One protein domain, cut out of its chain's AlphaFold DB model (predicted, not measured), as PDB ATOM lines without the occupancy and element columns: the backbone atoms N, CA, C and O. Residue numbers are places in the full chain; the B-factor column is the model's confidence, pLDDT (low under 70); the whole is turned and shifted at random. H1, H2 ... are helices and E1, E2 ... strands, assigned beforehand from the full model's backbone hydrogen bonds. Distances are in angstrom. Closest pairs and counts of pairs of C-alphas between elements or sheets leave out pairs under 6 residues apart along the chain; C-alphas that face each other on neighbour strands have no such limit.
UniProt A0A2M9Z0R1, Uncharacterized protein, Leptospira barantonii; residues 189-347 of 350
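This is residues 189 to 347 of the 350 residues of an uncharacterized protein of Leptospira barantonii (UniProt A0A2M9Z0R1). One twisted wall of seven antiparallel strands makes the body, with two short helices, H2 and H3, over one face and a third helix, H1, beside the first residues of E5 and the edge strand E7. The long links of residues 254 to 267 and 300 to 312 lie far from each other and make the length. The printed part has 159 residues, with the order E1 E2 E3 E4 E5 E6 H1 E7 H2 H3 along the chain and E6 E5 E4 E3 E2 E1 E7 across the sheet. The class is mixed, helices and strands, though under half of the residues, 77, are in named elements. The whole is compact, with a radius of gyration of the C-alphas of 16.2 A, and spans 52 by 36 by 33 A.

E1, residues 193 to 198, and E2, residues 202 to 208, form a hairpin, with N 195 and O 206 2.8 A apart. E3, residues 213 to 220, forms a hairpin with E2, with N 217 and O 205 at 2.8 A. E4, residues 227 to 236, is antiparallel to E3 at 128 degrees, with N 216 and O 229 at 2.8 A. E5, residues 239 to 253, pairs with E4 through N 243 and O 232, 2.8 A, and bends by 52 degrees at residue 245. E6, residues 268 to 276, is an edge strand, with N 275 and O 247 at 2.8 A. E1 to E6 are a meander, each strand the antiparallel neighbour of the one before. Residues 289 to 290 pair with residues 240 to 241 of E5, antiparallel. H1, residues 292 to 299, is on the sheet at a height of 6.3 A, over none of its strands, but only just: two of its C-alphas fall on E1. Its closest C-alphas to E5 are Lys 292 and Asn 239, 4.9 A. E7, residues 313 to 317, is the other edge strand, with N 315 and O 196 at 2.8 A. H2, residues 336 to 339, and H3, residues 343 to 347, lie on the same face. The closest C-alphas of H2 and E6 are Met 336 and Phe 271, 5.4 A. H3 is only just over E2, with three of its C-alphas falling on it. In H3 the O i to N i+4 pair is within hydrogen-bond range, in H1 2 of 4 are, and H2 is too short for one.

E1 begins at C-alpha 193, (-6.450, 11.336, -44.244). E5 is the longest strand, 41.1 A from C-alpha 239 to C-alpha 253 at (-17.679, -20.744, -40.968). E4 measures 27.6 A, E6 24.6 A and E3 24.1 A, while H1 measures 11.3 A. H3 ends at C-alpha 347, (-17.091, 6.713, -50.821).

The two C-alphas farthest apart are those of Gly 254 and Tyr 303, 52.0 A. The printed part has no cut. The links E5 to E6, E6 to H1, H1 to E7 and E7 to H2 are long. The mean pLDDT of the printed part is 84.9, and 13 residues are under 70, among them residues 220 to 225 and 342 to 344.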
ATOM      1  N   SER A 189       1.478  15.608 -41.592       87.56
ATOM      2  CA  SER A 189       0.277  16.315 -41.137       87.56
ATOM      3  C   SER A 189      -0.674  16.671 -42.285       87.56
ATOM      4  O   SER A 189      -1.898  16.552 -42.150       87.56
ATOM      5  N   ASN A 190      -0.138  17.063 -43.444       88.62
ATOM      6  CA  ASN A 190      -0.958  17.435 -44.594       88.62
ATOM      7  C   ASN A 190      -1.450  16.238 -45.419       88.62
ATOM      8  O   ASN A 190      -2.514  16.364 -46.018       88.62
ATOM      9  N   LEU A 191      -0.804  15.072 -45.342       92.69
ATOM     10  CA  LEU A 191      -1.287  13.848 -45.990       92.69
ATOM     11  C   LEU A 191      -2.190  12.993 -45.094       92.69
ATOM     12  O   LEU A 191      -3.017  12.264 -45.629       92.69
ATOM     13  N   THR A 192      -2.135  13.136 -43.763       94.62
ATOM     14  CA  THR A 192      -3.023  12.393 -42.841       94.62
ATOM     15  C   THR A 192      -4.491  12.514 -43.276       94.62
ATOM     16  O   THR A 192      -5.010  13.633 -43.356       94.62
ATOM     17  N   GLY A 193      -5.142  11.394 -43.588       94.19
ATOM     18  CA  GLY A 193      -6.450  11.336 -44.244       94.19
ATOM     19  C   GLY A 193      -6.736   9.965 -44.863       94.19
ATOM     20  O   GLY A 193      -6.178   8.955 -44.445       94.19
ATOM     21  N   VAL A 194      -7.608   9.936 -45.866       92.88
ATOM     22  CA  VAL A 194      -8.031   8.728 -46.584       92.88
ATOM     23  C   VAL A 194      -7.703   8.871 -48.058       92.88
ATOM     24  O   VAL A 194      -8.103   9.864 -48.664       92.88
ATOM     25  N   ILE A 195      -7.020   7.880 -48.626       92.88
ATOM     26  CA  ILE A 195      -6.943   7.681 -50.071       92.88
ATOM     27  C   ILE A 195      -7.839   6.502 -50.438       92.88
ATOM     28  O   ILE A 195      -7.643   5.401 -49.934       92.88
ATOM     29  N   THR A 196      -8.796   6.724 -51.326       89.25
ATOM     30  CA  THR A 196      -9.639   5.670 -51.886       89.25
ATOM     31  C   THR A 196      -9.251   5.458 -53.341       89.25
ATOM     32  O   THR A 196      -9.267   6.414 -54.108       89.25
ATOM     33  N   VAL A 197      -8.921   4.230 -53.726       88.31
ATOM     34  CA  VAL A 197      -8.669   3.826 -55.112       88.31
ATOM     35  C   VAL A 197      -9.881   3.049 -55.603       88.31
ATOM     36  O   VAL A 197     -10.197   1.979 -55.076       88.31
ATOM     37  N   LEU A 198     -10.573   3.619 -56.584       85.31
ATOM     38  CA  LEU A 198     -11.742   3.022 -57.217       85.31
ATOM     39  C   LEU A 198     -11.306   2.392 -58.530       85.31
ATOM     40  O   LEU A 198     -10.837   3.101 -59.417       85.31
ATOM     41  N   GLY A 199     -11.428   1.077 -58.649       81.12
ATOM     42  CA  GLY A 199     -11.356   0.409 -59.943       81.12
ATOM     43  C   GLY A 199     -12.746  -0.028 -60.405       81.12
ATOM     44  O   GLY A 199     -13.734   0.237 -59.719       81.12
ATOM     45  N   PRO A 200     -12.840  -0.697 -61.566       77.19
ATOM     46  CA  PRO A 200     -14.124  -1.092 -62.139       77.19
ATOM     47  C   PRO A 200     -14.982  -1.931 -61.183       77.19
ATOM     48  O   PRO A 200     -16.165  -1.650 -61.029       77.19
ATOM     49  N   ASN A 201     -14.358  -2.905 -60.506       77.62
ATOM     50  CA  ASN A 201     -15.044  -3.894 -59.662       77.62
ATOM     51  C   ASN A 201     -14.414  -4.017 -58.257       77.62
ATOM     52  O   ASN A 201     -14.543  -5.031 -57.565       77.62
ATOM     53  N   ASN A 202     -13.623  -3.028 -57.838       79.88
ATOM     54  CA  ASN A 202     -12.898  -3.077 -56.573       79.88
ATOM     55  C   ASN A 202     -12.722  -1.693 -55.947       79.88
ATOM     56  O   ASN A 202     -12.634  -0.667 -56.618       79.88
ATOM     57  N   VAL A 203     -12.636  -1.693 -54.619       84.38
ATOM     58  CA  VAL A 203     -12.347  -0.499 -53.830       84.38
ATOM     59  C   VAL A 203     -11.224  -0.823 -52.861       84.38
ATOM     60  O   VAL A 203     -11.345  -1.737 -52.037       84.38
ATOM     61  N   VAL A 204     -10.156  -0.033 -52.926       89.31
ATOM     62  CA  VAL A 204      -9.077  -0.048 -51.939       89.31
ATOM     63  C   VAL A 204      -9.125   1.253 -51.150       89.31
ATOM     64  O   VAL A 204      -9.200   2.335 -51.721       89.31
ATOM     65  N   VAL A 205      -9.109   1.164 -49.823       90.94
ATOM     66  CA  VAL A 205      -9.113   2.327 -48.927       90.94
ATOM     67  C   VAL A 205      -7.840   2.300 -48.101       90.94
ATOM     68  O   VAL A 205      -7.641   1.370 -47.325       90.94
ATOM     69  N   HIS A 206      -7.020   3.335 -48.216       93.88
ATOM     70  CA  HIS A 206      -5.827   3.567 -47.412       93.88
ATOM     71  C   HIS A 206      -6.091   4.697 -46.417       93.88
ATOM     72  O   HIS A 206      -6.258   5.856 -46.794       93.88
ATOM     73  N   LEU A 207      -6.106   4.377 -45.128       94.38
ATOM     74  CA  LEU A 207      -6.085   5.366 -44.058       94.38
ATOM     75  C   LEU A 207      -4.626   5.725 -43.770       94.38
ATOM     76  O   LEU A 207      -3.870   4.919 -43.223       94.38
ATOM     77  N   LEU A 208      -4.245   6.947 -44.131       96.00
ATOM     78  CA  LEU A 208      -2.978   7.555 -43.747       96.00
ATOM     79  C   LEU A 208      -3.170   8.176 -42.365       96.00
ATOM     80  O   LEU A 208      -3.665   9.296 -42.230       96.00
ATOM     81  N   CYS A 209      -2.850   7.422 -41.323       95.50
ATOM     82  CA  CYS A 209      -3.044   7.844 -39.943       95.50
ATOM     83  C   CYS A 209      -1.867   8.711 -39.448       95.50
ATOM     84  O   CYS A 209      -0.788   8.695 -40.055       95.50
ATOM     85  N   PRO A 210      -2.038   9.450 -38.331       94.56
ATOM     86  CA  PRO A 210      -0.926  10.091 -37.633       94.56
ATOM     87  C   PRO A 210       0.196   9.103 -37.296       94.56
ATOM     88  O   PRO A 210      -0.008   7.888 -37.295       94.56
ATOM     89  N   ASN A 211       1.385   9.633 -37.005       93.12
ATOM     90  CA  ASN A 211       2.574   8.831 -36.694       93.12
ATOM     91  C   ASN A 211       2.966   7.853 -37.816       93.12
ATOM     92  O   ASN A 211       3.585   6.833 -37.547       93.12
ATOM     93  N   GLN A 212       2.613   8.179 -39.068       94.75
ATOM     94  CA  GLN A 212       2.965   7.400 -40.261       94.75
ATOM     95  C   GLN A 212       2.393   5.974 -40.279       94.75
ATOM     96  O   GLN A 212       2.830   5.141 -41.063       94.75
ATOM     97  N   LYS A 213       1.355   5.704 -39.480       95.50
ATOM     98  CA  LYS A 213       0.652   4.419 -39.474       95.50
ATOM     99  C   LYS A 213      -0.273   4.293 -40.682       95.50
ATOM    100  O   LYS A 213      -1.026   5.216 -40.997       95.50
ATOM    101  N   LEU A 214      -0.258   3.132 -41.325       95.44
ATOM    102  CA  LEU A 214      -1.116   2.782 -42.452       95.44
ATOM    103  C   LEU A 214      -2.143   1.729 -42.039       95.44
ATOM    104  O   LEU A 214      -1.812   0.720 -41.410       95.44
ATOM    105  N   VAL A 215      -3.390   1.944 -42.455       94.00
ATOM    106  CA  VAL A 215      -4.445   0.933 -42.382       94.00
ATOM    107  C   VAL A 215      -5.132   0.829 -43.735       94.00
ATOM    108  O   VAL A 215      -5.687   1.811 -44.214       94.00
ATOM    109  N   THR A 216      -5.114  -0.352 -44.343       92.75
ATOM    110  CA  THR A 216      -5.639  -0.578 -45.690       92.75
ATOM    111  C   THR A 216      -6.768  -1.605 -45.688       92.75
ATOM    112  O   THR A 216      -6.672  -2.662 -45.057       92.75
ATOM    113  N   TYR A 217      -7.823  -1.313 -46.442       88.88
ATOM    114  CA  TYR A 217      -8.950  -2.199 -46.724       88.88
ATOM    115  C   TYR A 217      -9.016  -2.455 -48.221       88.88
ATOM    116  O   TYR A 217      -8.782  -1.547 -49.009       88.88
ATOM    117  N   SER A 218      -9.374  -3.675 -48.606       84.25
ATOM    118  CA  SER A 218      -9.634  -4.042 -49.998       84.25
ATOM    119  C   SER A 218     -10.880  -4.917 -50.050       84.25
ATOM    120  O   SER A 218     -11.072  -5.784 -49.182       84.25
ATOM    121  N   THR A 219     -11.742  -4.647 -51.025       76.12
ATOM    122  CA  THR A 219     -12.971  -5.397 -51.284       76.12
ATOM    123  C   THR A 219     -13.282  -5.423 -52.780       76.12
ATOM    124  O   THR A 219     -12.887  -4.512 -53.513       76.12
ATOM    125  N   HIS A 220     -14.000  -6.457 -53.207       69.44
ATOM    126  CA  HIS A 220     -14.601  -6.549 -54.535       69.44
ATOM    127  C   HIS A 220     -16.065  -6.104 -54.420       69.44
ATOM    128  O   HIS A 220     -16.715  -6.418 -53.423       69.44
ATOM    129  N   ASP A 221     -16.538  -5.311 -55.378       55.28
ATOM    130  CA  ASP A 221     -17.935  -4.868 -55.522       55.28
ATOM    131  C   ASP A 221     -18.655  -4.459 -54.215       55.28
ATOM    132  O   ASP A 221     -19.744  -4.920 -53.883       55.28
ATOM    133  N   TYR A 222     -18.056  -3.496 -53.501       54.12
ATOM    134  CA  TYR A 222     -18.691  -2.685 -52.442       54.12
ATOM    135  C   TYR A 222     -19.128  -3.409 -51.150       54.12
ATOM    136  O   TYR A 222     -19.913  -2.848 -50.372       54.12
ATOM    137  N   ASP A 223     -18.580  -4.595 -50.874       58.47
ATOM    138  CA  ASP A 223     -18.888  -5.383 -49.673       58.47
ATOM    139  C   ASP A 223     -18.102  -4.974 -48.409       58.47
ATOM    140  O   ASP A 223     -17.080  -4.282 -48.449       58.47
ATOM    141  N   VAL A 224     -18.578  -5.449 -47.251       59.56
ATOM    142  CA  VAL A 224     -17.916  -5.299 -45.945       59.56
ATOM    143  C   VAL A 224     -16.615  -6.100 -45.919       59.56
ATOM    144  O   VAL A 224     -16.641  -7.333 -45.960       59.56
ATOM    145  N   SER A 225     -15.479  -5.420 -45.744       65.69
ATOM    146  CA  SER A 225     -14.192  -6.115 -45.662       65.69
ATOM    147  C   SER A 225     -14.134  -7.046 -44.442       65.69
ATOM    148  O   SER A 225     -14.567  -6.700 -43.342       65.69
ATOM    149  N   LYS A 226     -13.603  -8.258 -44.637       83.19
ATOM    150  CA  LYS A 226     -13.347  -9.256 -43.574       83.19
ATOM    151  C   LYS A 226     -11.858  -9.380 -43.254       83.19
ATOM    152  O   LYS A 226     -11.412 -10.365 -42.663       83.19
ATOM    153  N   LYS A 227     -11.087  -8.387 -43.687       87.62
ATOM    154  CA  LYS A 227      -9.643  -8.298 -43.530       87.62
ATOM    155  C   LYS A 227      -9.224  -6.837 -43.451       87.62
ATOM    156  O   LYS A 227      -9.875  -5.958 -43.998       87.62
ATOM    157  N   VAL A 228      -8.119  -6.593 -42.772       90.88
ATOM    158  CA  VAL A 228      -7.455  -5.295 -42.756       90.88
ATOM    159  C   VAL A 228      -5.959  -5.515 -42.810       90.88
ATOM    160  O   VAL A 228      -5.425  -6.470 -42.239       90.88
ATOM    161  N   PHE A 229      -5.292  -4.622 -43.512       92.62
ATOM    162  CA  PHE A 229      -3.858  -4.618 -43.681       92.62
ATOM    163  C   PHE A 229      -3.283  -3.462 -42.876       92.62
ATOM    164  O   PHE A 229      -3.824  -2.359 -42.897       92.62
ATOM    165  N   LEU A 230      -2.217  -3.728 -42.137       93.94
ATOM    166  CA  LEU A 230      -1.531  -2.750 -41.309       93.94
ATOM    167  C   LEU A 230      -0.097  -2.591 -41.807       93.94
ATOM    168  O   LEU A 230       0.500  -3.526 -42.349       93.94
ATOM    169  N   GLY A 231       0.443  -1.406 -41.578       94.69
ATOM    170  CA  GLY A 231       1.847  -1.112 -41.787       94.69
ATOM    171  C   GLY A 231       2.101   0.374 -41.617       94.69
ATOM    172  O   GLY A 231       1.488   1.000 -40.751       94.69
ATOM    173  N   ASP A 232       2.946   0.931 -42.475       95.12
ATOM    174  CA  ASP A 232       3.425   2.303 -42.368       95.12
ATOM    175  C   ASP A 232       3.370   3.008 -43.725       95.12
ATOM    176  O   ASP A 232       3.325   2.373 -44.779       95.12
ATOM    177  N   TRP A 233       3.382   4.334 -43.720       96.38
ATOM    178  CA  TRP A 233       3.487   5.136 -44.931       96.38
ATOM    179  C   TRP A 233       4.545   6.219 -44.770       96.38
ATOM    180  O   TRP A 233       4.755   6.756 -43.686       96.38
ATOM    181  N   SER A 234       5.216   6.570 -45.859       95.69
ATOM    182  CA  SER A 234       6.276   7.578 -45.833       95.69
ATOM    183  C   SER A 234       6.312   8.392 -47.117       95.69
ATOM    184  O   SER A 234       5.780   7.980 -48.148       95.69
ATOM    185  N   ILE A 235       6.935   9.568 -47.051       93.06
ATOM    186  CA  ILE A 235       7.187  10.405 -48.223       93.06
ATOM    187  C   ILE A 235       8.664  10.260 -48.579       93.06
ATOM    188  O   ILE A 235       9.531  10.681 -47.813       93.06
ATOM    189  N   VAL A 236       8.957   9.690 -49.745       88.88
ATOM    190  CA  VAL A 236      10.322   9.501 -50.250       88.88
ATOM    191  C   VAL A 236      10.438  10.229 -51.579       88.88
ATOM    192  O   VAL A 236       9.759   9.882 -52.538       88.88
ATOM    193  N   LYS A 237      11.288  11.264 -51.643       83.38
ATOM    194  CA  LYS A 237      11.487  12.086 -52.856       83.38
ATOM    195  C   LYS A 237      10.165  12.600 -53.465       83.38
ATOM    196  O   LYS A 237       9.985  12.570 -54.675       83.38
ATOM    197  N   ASN A 238       9.245  13.076 -52.620       82.38
ATOM    198  CA  ASN A 238       7.893  13.534 -52.991       82.38
ATOM    199  C   ASN A 238       6.948  12.461 -53.565       82.38
ATOM    200  O   ASN A 238       5.864  12.814 -54.024       82.38
ATOM    201  N   ASN A 239       7.309  11.181 -53.479       88.44
ATOM    202  CA  ASN A 239       6.396  10.062 -53.696       88.44
ATOM    203  C   ASN A 239       5.866   9.572 -52.345       88.44
ATOM    204  O   ASN A 239       6.592   9.593 -51.350       88.44
ATOM    205  N   LEU A 240       4.620   9.110 -52.307       93.62
ATOM    206  CA  LEU A 240       4.051   8.442 -51.137       93.62
ATOM    207  C   LEU A 240       4.284   6.944 -51.299       93.62
ATOM    208  O   LEU A 240       3.815   6.352 -52.263       93.62
ATOM    209  N   SER A 241       4.991   6.340 -50.355       94.69
ATOM    210  CA  SER A 241       5.194   4.896 -50.289       94.69
ATOM    211  C   SER A 241       4.325   4.315 -49.183       94.69
ATOM    212  O   SER A 241       4.308   4.839 -48.063       94.69
ATOM    213  N   LEU A 242       3.601   3.250 -49.507       94.81
ATOM    214  CA  LEU A 242       2.770   2.483 -48.595       94.81
ATOM    215  C   LEU A 242       3.451   1.141 -48.339       94.81
ATOM    216  O   LEU A 242       3.663   0.357 -49.254       94.81
ATOM    217  N   ASN A 243       3.789   0.858 -47.089       93.69
ATOM    218  CA  ASN A 243       4.389  -0.407 -46.700       93.69
ATOM    219  C   ASN A 243       3.376  -1.213 -45.893       93.69
ATOM    220  O   ASN A 243       2.969  -0.791 -44.813       93.69
ATOM    221  N   ILE A 244       2.984  -2.382 -46.395       93.25
ATOM    222  CA  ILE A 244       2.088  -3.300 -45.690       93.25
ATOM    223  C   ILE A 244       2.907  -4.476 -45.172       93.25
ATOM    224  O   ILE A 244       3.495  -5.221 -45.948       93.25
ATOM    225  N   ASN A 245       2.894  -4.682 -43.857       92.50
ATOM    226  CA  ASN A 245       3.699  -5.717 -43.198       92.50
ATOM    227  C   ASN A 245       2.871  -6.665 -42.315       92.50
ATOM    228  O   ASN A 245       3.401  -7.623 -41.745       92.50
ATOM    229  N   GLN A 246       1.565  -6.430 -42.192       93.19
ATOM    230  CA  GLN A 246       0.686  -7.243 -41.365       93.19
ATOM    231  C   GLN A 246      -0.715  -7.340 -41.968       93.19
ATOM    232  O   GLN A 246      -1.281  -6.365 -42.452       93.19
ATOM    233  N   ARG A 247      -1.301  -8.535 -41.893       92.88
ATOM    234  CA  ARG A 247      -2.663  -8.838 -42.336       92.88
ATOM    235  C   ARG A 247      -3.459  -9.408 -41.174       92.88
ATOM    236  O   ARG A 247      -3.062 -10.414 -40.594       92.88
ATOM    237  N   CYS A 248      -4.598  -8.808 -40.865       91.94
ATOM    238  CA  CYS A 248      -5.559  -9.321 -39.892       91.94
ATOM    239  C   CYS A 248      -6.830  -9.751 -40.619       91.94
ATOM    240  O   CYS A 248      -7.323  -9.004 -41.461       91.94
ATOM    241  N   PHE A 249      -7.359 -10.940 -40.335       91.88
ATOM    242  CA  PHE A 249      -8.455 -11.498 -41.130       91.88
ATOM    243  C   PHE A 249      -9.381 -12.417 -40.333       91.88
ATOM    244  O   PHE A 249      -9.068 -12.892 -39.235       91.88
ATOM    245  N   ALA A 250     -10.548 -12.654 -40.919       91.12
ATOM    246  CA  ALA A 250     -11.511 -13.639 -40.475       91.12
ATOM    247  C   ALA A 250     -11.593 -14.810 -41.458       91.12
ATOM    248  O   ALA A 250     -11.313 -14.659 -42.646       91.12
ATOM    249  N   LYS A 251     -12.018 -15.970 -40.961       89.75
ATOM    250  CA  LYS A 251     -12.312 -17.151 -41.775       89.75
ATOM    251  C   LYS A 251     -13.816 -17.401 -41.788       89.75
ATOM    252  O   LYS A 251     -14.468 -17.257 -40.752       89.75
ATOM    253  N   GLY A 252     -14.340 -17.772 -42.952       87.94
ATOM    254  CA  GLY A 252     -15.718 -18.227 -43.099       87.94
ATOM    255  C   GLY A 252     -15.994 -19.491 -42.283       87.94
ATOM    256  O   GLY A 252     -15.115 -20.339 -42.106       87.94
ATOM    257  N   VAL A 253     -17.207 -19.600 -41.752       89.56
ATOM    258  CA  VAL A 253     -17.679 -20.744 -40.968       89.56
ATOM    259  C   VAL A 253     -18.935 -21.299 -41.633       89.56
ATOM    260  O   VAL A 253     -19.867 -20.550 -41.915       89.56
ATOM    261  N   GLY A 254     -18.964 -22.615 -41.856       89.12
ATOM    262  CA  GLY A 254     -20.074 -23.304 -42.521       89.12
ATOM    263  C   GLY A 254     -19.793 -23.615 -43.992       89.12
ATOM    264  O   GLY A 254     -18.639 -23.645 -44.423       89.12
ATOM    265  N   LYS A 255     -20.859 -23.897 -44.748       89.50
ATOM    266  CA  LYS A 255     -20.785 -24.211 -46.179       89.50
ATOM    267  C   LYS A 255     -20.681 -22.911 -46.980       89.50
ATOM    268  O   LYS A 255     -21.500 -22.017 -46.792       89.50
ATOM    269  N   ALA A 256     -19.694 -22.827 -47.868       90.00
ATOM    270  CA  ALA A 256     -19.591 -21.712 -48.799       90.00
ATOM    271  C   ALA A 256     -20.762 -21.730 -49.795       90.00
ATOM    272  O   ALA A 256     -21.216 -22.796 -50.226       90.00
ATOM    273  N   HIS A 257     -21.231 -20.550 -50.173       87.88
ATOM    274  CA  HIS A 257     -22.130 -20.338 -51.302       87.88
ATOM    275  C   HIS A 257     -21.589 -19.198 -52.164       87.88
ATOM    276  O   HIS A 257     -20.758 -18.415 -51.710       87.88
ATOM    277  N   LEU A 258     -22.015 -19.130 -53.423       87.06
ATOM    278  CA  LEU A 258     -21.575 -18.077 -54.332       87.06
ATOM    279  C   LEU A 258     -22.466 -16.845 -54.169       87.06
ATOM    280  O   LEU A 258     -23.691 -16.969 -54.110       87.06
ATOM    281  N   ASN A 259     -21.854 -15.665 -54.089       79.19
ATOM    282  CA  ASN A 259     -22.580 -14.402 -54.200       79.19
ATOM    283  C   ASN A 259     -22.901 -14.086 -55.678       79.19
ATOM    284  O   ASN A 259     -22.593 -14.856 -56.586       79.19
ATOM    285  N   HIS A 260     -23.519 -12.928 -55.919       77.38
ATOM    286  CA  HIS A 260     -23.889 -12.461 -57.260       77.38
ATOM    287  C   HIS A 260     -22.695 -12.242 -58.212       77.38
ATOM    288  O   HIS A 260     -22.913 -12.152 -59.415       77.38
ATOM    289  N   ASN A 261     -21.464 -12.210 -57.689       71.88
ATOM    290  CA  ASN A 261     -20.214 -12.062 -58.443       71.88
ATOM    291  C   ASN A 261     -19.405 -13.368 -58.489       71.88
ATOM    292  O   ASN A 261     -18.192 -13.334 -58.683       71.88
ATOM    293  N   GLU A 262     -20.054 -14.512 -58.242       80.06
ATOM    294  CA  GLU A 262     -19.428 -15.840 -58.245       80.06
ATOM    295  C   GLU A 262     -18.274 -15.987 -57.235       80.06
ATOM    296  O   GLU A 262     -17.382 -16.820 -57.394       80.06
ATOM    297  N   GLN A 263     -18.292 -15.201 -56.156       77.75
ATOM    298  CA  GLN A 263     -17.309 -15.294 -55.079       77.75
ATOM    299  C   GLN A 263     -17.832 -16.152 -53.932       77.75
ATOM    300  O   GLN A 263     -18.992 -16.035 -53.531       77.75
ATOM    301  N   GLU A 264     -16.953 -16.978 -53.361       84.00
ATOM    302  CA  GLU A 264     -17.272 -17.761 -52.168       84.00
ATOM    303  C   GLU A 264     -17.514 -16.857 -50.951       84.00
ATOM    304  O   GLU A 264     -16.618 -16.170 -50.451       84.00
ATOM    305  N   VAL A 265     -18.732 -16.923 -50.426       85.56
ATOM    306  CA  VAL A 265     -19.168 -16.265 -49.196       85.56
ATOM    307  C   VAL A 265     -19.724 -17.293 -48.208       85.56
ATOM    308  O   VAL A 265     -20.055 -18.424 -48.564       85.56
ATOM    309  N   TYR A 266     -19.779 -16.911 -46.935       88.38
ATOM    310  CA  TYR A 266     -20.178 -17.781 -45.828       88.38
ATOM    311  C   TYR A 266     -21.237 -17.087 -44.970       88.38
ATOM    312  O   TYR A 266     -21.190 -15.870 -44.797       88.38
ATOM    313  N   ASP A 267     -22.135 -17.865 -44.358       85.81
ATOM    314  CA  ASP A 267     -23.207 -17.340 -43.493       85.81
ATOM    315  C   ASP A 267     -22.666 -16.608 -42.255       85.81
ATOM    316  O   ASP A 267     -23.309 -15.719 -41.696       85.81
ATOM    317  N   SER A 268     -21.466 -16.982 -41.801       88.38
ATOM    318  CA  SER A 268     -20.796 -16.334 -40.678       88.38
ATOM    319  C   SER A 268     -19.276 -16.369 -40.817       88.38
ATOM    320  O   SER A 268     -18.705 -17.176 -41.553       88.38
ATOM    321  N   TYR A 269     -18.609 -15.474 -40.089       89.62
ATOM    322  CA  TYR A 269     -17.157 -15.330 -40.094       89.62
ATOM    323  C   TYR A 269     -16.632 -15.256 -38.664       89.62
ATOM    324  O   TYR A 269     -17.231 -14.608 -37.802       89.62
ATOM    325  N   LYS A 270     -15.480 -15.883 -38.422       91.31
ATOM    326  CA  LYS A 270     -14.782 -15.856 -37.134       91.31
ATOM    327  C   LYS A 270     -13.418 -15.199 -37.287       91.31
ATOM    328  O   LYS A 270     -12.640 -15.577 -38.163       91.31
ATOM    329  N   PHE A 271     -13.120 -14.243 -36.408       93.06
ATOM    330  CA  PHE A 271     -11.810 -13.601 -36.342       93.06
ATOM    331  C   PHE A 271     -10.723 -14.646 -36.066       93.06
ATOM    332  O   PHE A 271     -10.861 -15.449 -35.141       93.06
ATOM    333  N   VAL A 272      -9.662 -14.641 -36.875       92.62
ATOM    334  CA  VAL A 272      -8.546 -15.591 -36.748       92.62
ATOM    335  C   VAL A 272      -7.382 -14.957 -35.998       92.62
ATOM    336  O   VAL A 272      -6.803 -15.587 -35.119       92.62
ATOM    337  N   GLY A 273      -7.042 -13.714 -36.331       93.12
ATOM    338  CA  GLY A 273      -5.875 -13.036 -35.785       93.12
ATOM    339  C   GLY A 273      -5.154 -12.207 -36.835       93.12
ATOM    340  O   GLY A 273      -5.674 -11.962 -37.926       93.12
ATOM    341  N   CYS A 274      -3.939 -11.791 -36.486       93.19
ATOM    342  CA  CYS A 274      -3.049 -11.033 -37.350       93.19
ATOM    343  C   CYS A 274      -1.766 -11.813 -37.628       93.19
ATOM    344  O   CYS A 274      -1.155 -12.354 -36.709       93.19
ATOM    345  N   VAL A 275      -1.340 -11.824 -38.886       92.25
ATOM    346  CA  VAL A 275      -0.121 -12.484 -39.352       92.25
ATOM    347  C   VAL A 275       0.788 -11.431 -39.972       92.25
ATOM    348  O   VAL A 275       0.335 -10.606 -40.768       92.25
ATOM    349  N   LYS A 276       2.069 -11.441 -39.593       92.12
ATOM    350  CA  LYS A 276       3.088 -10.602 -40.230       92.12
ATOM    351  C   LYS A 276       3.486 -11.211 -41.572       92.12
ATOM    352  O   LYS A 276       3.667 -12.422 -41.661       92.12
ATOM    353  N   SER A 277       3.651 -10.371 -42.583       81.50
ATOM    354  CA  SER A 277       4.168 -10.754 -43.894       81.50
ATOM    355  C   SER A 277       5.383  -9.896 -44.215       81.50
ATOM    356  O   SER A 277       5.380  -8.695 -43.968       81.50
ATOM    357  N   SER A 278       6.419 -10.520 -44.767       73.56
ATOM    358  CA  SER A 278       7.565  -9.818 -45.354       73.56
ATOM    359  C   SER A 278       7.370  -9.504 -46.838       73.56
ATOM    360  O   SER A 278       8.227  -8.862 -47.436       73.56
ATOM    361  N   ARG A 279       6.277  -9.985 -47.441       75.94
ATOM    362  CA  ARG A 279       5.927  -9.761 -48.846       75.94
ATOM    363  C   ARG A 279       4.683  -8.898 -48.959       75.94
ATOM    364  O   ARG A 279       3.786  -8.996 -48.113       75.94
ATOM    365  N   GLU A 280       4.637  -8.125 -50.037       76.00
ATOM    366  CA  GLU A 280       3.460  -7.356 -50.415       76.00
ATOM    367  C   GLU A 280       2.250  -8.286 -50.593       76.00
ATOM    368  O   GLU A 280       2.383  -9.395 -51.122       76.00
ATOM    369  N   PRO A 281       1.072  -7.888 -50.099       78.25
ATOM    370  CA  PRO A 281      -0.123  -8.705 -50.220       78.25
ATOM    371  C   PRO A 281      -0.654  -8.687 -51.658       78.25
ATOM    372  O   PRO A 281      -1.183  -7.674 -52.102       78.25
ATOM    373  N   GLU A 282      -0.650  -9.842 -52.326       79.69
ATOM    374  CA  GLU A 282      -1.275 -10.046 -53.654       79.69
ATOM    375  C   GLU A 282      -2.771  -9.656 -53.687       79.69
ATOM    376  O   GLU A 282      -3.350  -9.397 -54.735       79.69
ATOM    377  N   GLU A 283      -3.413  -9.598 -52.517       79.50
ATOM    378  CA  GLU A 283      -4.818  -9.221 -52.332       79.50
ATOM    379  C   GLU A 283      -5.089  -7.707 -52.370       79.50
ATOM    380  O   GLU A 283      -6.257  -7.300 -52.288       79.50
ATOM    381  N   ILE A 284      -4.045  -6.874 -52.405       80.38
ATOM    382  CA  ILE A 284      -4.168  -5.432 -52.624       80.38
ATOM    383  C   ILE A 284      -3.834  -5.160 -54.092       80.38
ATOM    384  O   ILE A 284      -2.662  -5.187 -54.457       80.38
ATOM    385  N   PRO A 285      -4.847  -4.934 -54.942       74.69
ATOM    386  CA  PRO A 285      -4.612  -4.621 -56.341       74.69
ATOM    387  C   PRO A 285      -4.041  -3.207 -56.488       74.69
ATOM    388  O   PRO A 285      -4.490  -2.280 -55.811       74.69
ATOM    389  N   GLY A 286      -3.112  -3.051 -57.430       74.25
ATOM    390  CA  GLY A 286      -2.480  -1.774 -57.765       74.25
ATOM    391  C   GLY A 286      -1.185  -1.506 -57.001       74.25
ATOM    392  O   GLY A 286      -0.770  -2.277 -56.138       74.25
ATOM    393  N   ASP A 287      -0.543  -0.392 -57.343       77.81
ATOM    394  CA  ASP A 287       0.747  -0.022 -56.774       77.81
ATOM    395  C   ASP A 287       0.608   0.462 -55.328       77.81
ATOM    396  O   ASP A 287      -0.211   1.321 -54.999       77.81
ATOM    397  N   LEU A 288       1.497  -0.014 -54.456       85.00
ATOM    398  CA  LEU A 288       1.641   0.488 -53.086       85.00
ATOM    399  C   LEU A 288       2.479   1.776 -53.026       85.00
ATOM    400  O   LEU A 288       3.130   2.091 -52.027       85.00
ATOM    401  N   SER A 289       2.474   2.553 -54.106       89.75
ATOM    402  CA  SER A 289       3.129   3.848 -54.158       89.75
ATOM    403  C   SER A 289       2.352   4.814 -55.040       89.75
ATOM    404  O   SER A 289       1.792   4.429 -56.060       89.75
ATOM    405  N   PHE A 290       2.338   6.082 -54.648       89.88
ATOM    406  CA  PHE A 290       1.822   7.166 -55.469       89.88
ATOM    407  C   PHE A 290       3.002   8.012 -55.911       89.88
ATOM    408  O   PHE A 290       3.732   8.567 -55.078       89.88
ATOM    409  N   THR A 291       3.172   8.125 -57.225       88.12
ATOM    410  CA  THR A 291       4.116   9.074 -57.807       88.12
ATOM    411  C   THR A 291       3.739  10.496 -57.402       88.12
ATOM    412  O   THR A 291       2.600  10.795 -57.032       88.12
ATOM    413  N   LYS A 292       4.697  11.408 -57.493       86.81
ATOM    414  CA  LYS A 292       4.486  12.839 -57.281       86.81
ATOM    415  C   LYS A 292       3.302  13.394 -58.085       86.81
ATOM    416  O   LYS A 292       2.507  14.160 -57.538       86.81
ATOM    417  N   SER A 293       3.174  12.966 -59.342       86.69
ATOM    418  CA  SER A 293       2.051  13.297 -60.223       86.69
ATOM    419  C   SER A 293       0.728  12.717 -59.752       86.69
ATOM    420  O   SER A 293      -0.260  13.449 -59.650       86.69
ATOM    421  N   ALA A 294       0.714  11.434 -59.381       86.50
ATOM    422  CA  ALA A 294      -0.474  10.790 -58.830       86.50
ATOM    423  C   ALA A 294      -0.931  11.477 -57.534       86.50
ATOM    424  O   ALA A 294      -2.121  11.710 -57.342       86.50
ATOM    425  N   LEU A 295       0.004  11.880 -56.668       88.81
ATOM    426  CA  LEU A 295      -0.310  12.672 -55.481       88.81
ATOM    427  C   LEU A 295      -0.869  14.047 -55.837       88.81
ATOM    428  O   LEU A 295      -1.852  14.464 -55.235       88.81
ATOM    429  N   ALA A 296      -0.279  14.756 -56.800       88.94
ATOM    430  CA  ALA A 296      -0.739  16.092 -57.176       88.94
ATOM    431  C   ALA A 296      -2.191  16.082 -57.678       88.94
ATOM    432  O   ALA A 296      -2.997  16.920 -57.256       88.94
ATOM    433  N   ALA A 297      -2.537  15.064 -58.472       86.19
ATOM    434  CA  ALA A 297      -3.884  14.806 -58.979       86.19
ATOM    435  C   ALA A 297      -4.948  14.643 -57.875       86.19
ATOM    436  O   ALA A 297      -6.120  14.964 -58.077       86.19
ATOM    437  N   LEU A 298      -4.556  14.214 -56.668       86.31
ATOM    438  CA  LEU A 298      -5.474  14.108 -55.528       86.31
ATOM    439  C   LEU A 298      -5.921  15.469 -54.988       86.31
ATOM    440  O   LEU A 298      -7.015  15.590 -54.427       86.31
ATOM    441  N   PHE A 299      -5.081  16.496 -55.120       85.62
ATOM    442  CA  PHE A 299      -5.294  17.785 -54.462       85.62
ATOM    443  C   PHE A 299      -5.827  18.863 -55.400       85.62
ATOM    444  O   PHE A 299      -6.455  19.815 -54.921       85.62
ATOM    445  N   ARG A 300      -5.587  18.750 -56.710       84.75
ATOM    446  CA  ARG A 300      -5.838  19.834 -57.668       84.75
ATOM    447  C   ARG A 300      -6.365  19.311 -59.007       84.75
ATOM    448  O   ARG A 300      -5.928  18.249 -59.433       84.75
ATOM    449  N   PRO A 301      -7.252  20.071 -59.677       82.00
ATOM    450  CA  PRO A 301      -7.537  19.879 -61.095       82.00
ATOM    451  C   PRO A 301      -6.267  20.028 -61.932       82.00
ATOM    452  O   PRO A 301      -5.414  20.856 -61.589       82.00
ATOM    453  N   TYR A 302      -6.163  19.304 -63.041       82.06
ATOM    454  CA  TYR A 302      -4.960  19.350 -63.871       82.06
ATOM    455  C   TYR A 302      -5.242  19.241 -65.383       82.06
ATOM    456  O   TYR A 302      -6.352  18.949 -65.817       82.06
ATOM    457  N   TYR A 303      -4.218  19.509 -66.206       80.81
ATOM    458  CA  TYR A 303      -4.292  19.402 -67.671       80.81
ATOM    459  C   TYR A 303      -4.309  17.942 -68.149       80.81
ATOM    460  O   TYR A 303      -3.369  17.194 -67.859       80.81
ATOM    461  N   GLY A 304      -5.336  17.560 -68.914       76.12
ATOM    462  CA  GLY A 304      -5.543  16.193 -69.399       76.12
ATOM    463  C   GLY A 304      -6.404  15.317 -68.483       76.12
ATOM    464  O   GLY A 304      -6.488  14.117 -68.719       76.12
ATOM    465  N   GLU A 305      -7.025  15.880 -67.440       76.38
ATOM    466  CA  GLU A 305      -7.939  15.143 -66.547       76.38
ATOM    467  C   GLU A 305      -9.188  14.646 -67.287       76.38
ATOM    468  O   GLU A 305      -9.775  13.642 -66.909       76.38
ATOM    469  N   GLU A 306      -9.562  15.287 -68.395       69.56
ATOM    470  CA  GLU A 306     -10.666  14.860 -69.258       69.56
ATOM    471  C   GLU A 306     -10.442  13.509 -69.953       69.56
ATOM    472  O   GLU A 306     -11.382  12.958 -70.524       69.56
ATOM    473  N   PHE A 307      -9.209  12.994 -69.944       67.88
ATOM    474  CA  PHE A 307      -8.895  11.660 -70.449       67.88
ATOM    475  C   PHE A 307      -9.060  10.575 -69.374       67.88
ATOM    476  O   PHE A 307      -8.983   9.391 -69.704       67.88
ATOM    477  N   GLU A 308      -9.290  10.944 -68.106       70.62
ATOM    478  CA  GLU A 308      -9.608   9.979 -67.054       70.62
ATOM    479  C   GLU A 308     -11.045   9.463 -67.186       70.62
ATOM    480  O   GLU A 308     -11.973  10.186 -67.557       70.62
ATOM    481  N   VAL A 309     -11.247   8.195 -66.824       69.81
ATOM    482  CA  VAL A 309     -12.585   7.606 -66.752       69.81
ATOM    483  C   VAL A 309     -13.306   8.149 -65.519       69.81
ATOM    484  O   VAL A 309     -12.837   7.994 -64.388       69.81
ATOM    485  N   GLU A 310     -14.469   8.765 -65.733       70.88
ATOM    486  CA  GLU A 310     -15.289   9.298 -64.649       70.88
ATOM    487  C   GLU A 310     -15.601   8.209 -63.609       70.88
ATOM    488  O   GLU A 310     -15.969   7.083 -63.933       70.88
ATOM    489  N   GLY A 311     -15.420   8.543 -62.330       71.75
ATOM    490  CA  GLY A 311     -15.681   7.627 -61.218       71.75
ATOM    491  C   GLY A 311     -14.592   6.582 -60.933       71.75
ATOM    492  O   GLY A 311     -14.673   5.945 -59.888       71.75
ATOM    493  N   ILE A 312     -13.557   6.450 -61.769       79.50
ATOM    494  CA  ILE A 312     -12.413   5.546 -61.544       79.50
ATOM    495  C   ILE A 312     -11.187   6.352 -61.088       79.50
ATOM    496  O   ILE A 312     -11.048   7.537 -61.391       79.50
ATOM    497  N   GLY A 313     -10.299   5.714 -60.328       81.56
ATOM    498  CA  GLY A 313      -9.009   6.260 -59.920       81.56
ATOM    499  C   GLY A 313      -8.937   6.669 -58.447       81.56
ATOM    500  O   GLY A 313      -9.855   6.408 -57.659       81.56
ATOM    501  N   PRO A 314      -7.813   7.276 -58.039       86.56
ATOM    502  CA  PRO A 314      -7.558   7.591 -56.648       86.56
ATOM    503  C   PRO A 314      -8.223   8.918 -56.240       86.56
ATOM    504  O   PRO A 314      -8.324   9.875 -57.017       86.56
ATOM    505  N   ARG A 315      -8.697   8.979 -54.996       86.88
ATOM    506  CA  ARG A 315      -9.395  10.123 -54.389       86.88
ATOM    507  C   ARG A 315      -8.877  10.349 -52.979       86.88
ATOM    508  O   ARG A 315      -8.581   9.387 -52.280       86.88
ATOM    509  N   TYR A 316      -8.788  11.608 -52.554       90.44
ATOM    510  CA  TYR A 316      -8.292  11.964 -51.227       90.44
ATOM    511  C   TYR A 316      -9.310  12.753 -50.410       90.44
ATOM    512  O   TYR A 316      -9.893  13.729 -50.890       90.44
ATOM    513  N   HIS A 317      -9.441  12.385 -49.136       88.56
ATOM    514  CA  HIS A 317     -10.276  13.082 -48.167       88.56
ATOM    515  C   HIS A 317      -9.541  13.275 -46.841       88.56
ATOM    516  O   HIS A 317      -8.938  12.355 -46.291       88.56
ATOM    517  N   LYS A 318      -9.636  14.483 -46.280       90.88
ATOM    518  CA  LYS A 318      -9.209  14.739 -44.901       90.88
ATOM    519  C   LYS A 318     -10.171  14.079 -43.916       90.88
ATOM    520  O   LYS A 318     -11.373  14.020 -44.163       90.88
ATOM    521  N   PHE A 319      -9.657  13.662 -42.761       89.50
ATOM    522  CA  PHE A 319     -10.508  13.278 -41.636       89.50
ATOM    523  C   PHE A 319     -11.253  14.512 -41.112       89.50
ATOM    524  O   PHE A 319     -10.643  15.398 -40.516       89.50
ATOM    525  N   THR A 320     -12.560  14.592 -41.355       82.81
ATOM    526  CA  THR A 320     -13.405  15.722 -40.930       82.81
ATOM    527  C   THR A 320     -14.151  15.456 -39.622       82.81
ATOM    528  O   THR A 320     -14.424  16.390 -38.879       82.81
ATOM    529  N   ASN A 321     -14.416  14.188 -39.297       82.38
ATOM    530  CA  ASN A 321     -15.213  13.771 -38.138       82.38
ATOM    531  C   ASN A 321     -14.352  13.109 -37.046       82.38
ATOM    532  O   ASN A 321     -14.738  12.102 -36.455       82.38
ATOM    533  N   GLY A 322     -13.162  13.663 -36.805       85.06
ATOM    534  CA  GLY A 322     -12.162  13.076 -35.911       85.06
ATOM    535  C   GLY A 322     -11.408  11.894 -36.529       85.06
ATOM    536  O   GLY A 322     -11.648  11.499 -37.670       85.06
ATOM    537  N   LEU A 323     -10.446  11.353 -35.778       88.75
ATOM    538  CA  LEU A 323      -9.642  10.216 -36.228       88.75
ATOM    539  C   LEU A 323     -10.468   8.921 -36.190       88.75
ATOM    540  O   LEU A 323     -11.063   8.624 -35.147       88.75
ATOM    541  N   PRO A 324     -10.451   8.105 -37.263       89.06
ATOM    542  CA  PRO A 324     -11.020   6.766 -37.223       89.06
ATOM    543  C   PRO A 324     -10.422   5.958 -36.072       89.06
ATOM    544  O   PRO A 324      -9.234   6.085 -35.762       89.06
ATOM    545  N   THR A 325     -11.216   5.076 -35.463       88.94
ATOM    546  CA  THR A 325     -10.740   4.187 -34.386       88.94
ATOM    547  C   THR A 325      -9.489   3.411 -34.799       88.94
ATOM    548  O   THR A 325      -8.610   3.173 -33.973       88.94
ATOM    549  N   GLN A 326      -9.375   3.089 -36.085       89.44
ATOM    550  CA  GLN A 326      -8.272   2.331 -36.661       89.44
ATOM    551  C   GLN A 326      -6.964   3.129 -36.747       89.44
ATOM    552  O   GLN A 326      -5.880   2.548 -36.751       89.44
ATOM    553  N   CYS A 327      -7.059   4.459 -36.703       91.62
ATOM    554  CA  CYS A 327      -5.923   5.370 -36.641       91.62
ATOM    555  C   CYS A 327      -5.435   5.677 -35.221       91.62
ATOM    556  O   CYS A 327      -4.499   6.457 -35.066       91.62
ATOM    557  N   LYS A 328      -6.025   5.081 -34.178       90.50
ATOM    558  CA  LYS A 328      -5.478   5.185 -32.816       90.50
ATOM    559  C   LYS A 328      -4.153   4.416 -32.736       90.50
ATOM    560  O   LYS A 328      -4.043   3.331 -33.318       90.50
ATOM    561  N   ASP A 329      -3.176   4.941 -31.995       83.31
ATOM    562  CA  ASP A 329      -1.793   4.423 -31.963       83.31
ATOM    563  C   ASP A 329      -1.740   2.905 -31.730       83.31
ATOM    564  O   ASP A 329      -1.223   2.150 -32.553       83.31
ATOM    565  N   ASN A 330      -2.439   2.430 -30.697       83.12
ATOM    566  CA  ASN A 330      -2.450   1.018 -30.298       83.12
ATOM    567  C   ASN A 330      -3.550   0.179 -30.968       83.12
ATOM    568  O   ASN A 330      -3.888  -0.902 -30.479       83.12
ATOM    569  N   PHE A 331      -4.159   0.666 -32.054       88.19
ATOM    570  CA  PHE A 331      -5.161  -0.122 -32.764       88.19
ATOM    571  C   PHE A 331      -4.516  -1.352 -33.408       88.19
ATOM    572  O   PHE A 331      -3.706  -1.229 -34.328       88.19
ATOM    573  N   ILE A 332      -4.933  -2.518 -32.922       88.94
ATOM    574  CA  ILE A 332      -4.738  -3.834 -33.521       88.94
ATOM    575  C   ILE A 332      -6.114  -4.510 -33.458       88.94
ATOM    576  O   ILE A 332      -6.689  -4.551 -32.366       88.94
ATOM    577  N   PRO A 333      -6.656  -5.021 -34.578       90.88
ATOM    578  CA  PRO A 333      -7.931  -5.731 -34.584       90.88
ATOM    579  C   PRO A 333      -7.936  -6.911 -33.609       90.88
ATOM    580  O   PRO A 333      -6.991  -7.701 -33.589       90.88
ATOM    581  N   LYS A 334      -9.005  -7.050 -32.818       91.44
ATOM    582  CA  LYS A 334      -9.191  -8.154 -31.855       91.44
ATOM    583  C   LYS A 334     -10.490  -8.925 -32.076       91.44
ATOM    584  O   LYS A 334     -10.703  -9.958 -31.446       91.44
ATOM    585  N   SER A 335     -11.374  -8.422 -32.930       90.62
ATOM    586  CA  SER A 335     -12.717  -8.959 -33.124       90.62
ATOM    587  C   SER A 335     -13.208  -8.784 -34.561       90.62
ATOM    588  O   SER A 335     -12.623  -8.053 -35.360       90.62
ATOM    589  N   MET A 336     -14.339  -9.420 -34.879       88.00
ATOM    590  CA  MET A 336     -15.028  -9.217 -36.159       88.00
ATOM    591  C   MET A 336     -15.460  -7.764 -36.384       88.00
ATOM    592  O   MET A 336     -15.450  -7.305 -37.527       88.00
ATOM    593  N   ASN A 337     -15.799  -7.038 -35.317       86.25
ATOM    594  CA  ASN A 337     -16.212  -5.636 -35.402       86.25
ATOM    595  C   ASN A 337     -15.052  -4.731 -35.835       86.25
ATOM    596  O   ASN A 337     -15.273  -3.763 -36.549       86.25
ATOM    597  N   ASP A 338     -13.815  -5.075 -35.466       86.12
ATOM    598  CA  ASP A 338     -12.628  -4.301 -35.853       86.12
ATOM    599  C   ASP A 338     -12.247  -4.492 -37.329       86.12
ATOM    600  O   ASP A 338     -11.572  -3.639 -37.908       86.12
ATOM    601  N   LEU A 339     -12.658  -5.617 -37.929       82.31
ATOM    602  CA  LEU A 339     -12.465  -5.908 -39.353       82.31
ATOM    603  C   LEU A 339     -13.610  -5.372 -40.215       82.31
ATOM    604  O   LEU A 339     -13.384  -4.976 -41.354       82.31
ATOM    605  N   THR A 340     -14.825  -5.364 -39.665       74.75
ATOM    606  CA  THR A 340     -16.049  -4.965 -40.362       74.75
ATOM    607  C   THR A 340     -16.095  -3.449 -40.487       74.75
ATOM    608  O   THR A 340     -16.576  -2.745 -39.602       74.75
ATOM    609  N   ILE A 341     -15.606  -2.948 -41.616       71.50
ATOM    610  CA  ILE A 341     -15.735  -1.542 -41.988       71.50
ATOM    611  C   ILE A 341     -16.607  -1.430 -43.220       71.50
ATOM    612  O   ILE A 341     -16.336  -2.044 -44.252       71.50
ATOM    613  N   GLU A 342     -17.631  -0.589 -43.113       65.19
ATOM    614  CA  GLU A 342     -18.376  -0.127 -44.269       65.19
ATOM    615  C   GLU A 342     -17.483   0.832 -45.065       65.19
ATOM    616  O   GLU A 342     -17.309   1.998 -44.705       65.19
ATOM    617  N   THR A 343     -16.869   0.328 -46.134       66.25
ATOM    618  CA  THR A 343     -16.016   1.118 -47.035       66.25
ATOM    619  C   THR A 343     -16.810   2.224 -47.730       66.25
ATOM    620  O   THR A 343     -16.246   3.281 -47.998       66.25
ATOM    621  N   LYS A 344     -18.136   2.054 -47.897       64.94
ATOM    622  CA  LYS A 344     -19.054   3.073 -48.440       64.94
ATOM    623  C   LYS A 344     -18.997   4.408 -47.705       64.94
ATOM    624  O   LYS A 344     -19.176   5.450 -48.326       64.94
ATOM    625  N   GLN A 345     -18.685   4.424 -46.408       72.06
ATOM    626  CA  GLN A 345     -18.547   5.692 -45.685       72.06
ATOM    627  C   GLN A 345     -17.383   6.552 -46.211       72.06
ATOM    628  O   GLN A 345     -17.433   7.774 -46.103       72.06
ATOM    629  N   TYR A 346     -16.369   5.915 -46.807       72.44
ATOM    630  CA  TYR A 346     -15.217   6.549 -47.450       72.44
ATOM    631  C   TYR A 346     -15.421   6.756 -48.961       72.44
ATOM    632  O   TYR A 346     -14.516   7.232 -49.643       72.44
ATOM    633  N   LEU A 347     -16.620   6.434 -49.462       67.12
ATOM    634  CA  LEU A 347     -17.091   6.713 -50.821       67.12
ATOM    635  C   LEU A 347     -18.012   7.941 -50.886       67.12
ATOM    636  O   LEU A 347     -18.502   8.253 -51.963       67.12
TER     637      LEU A 347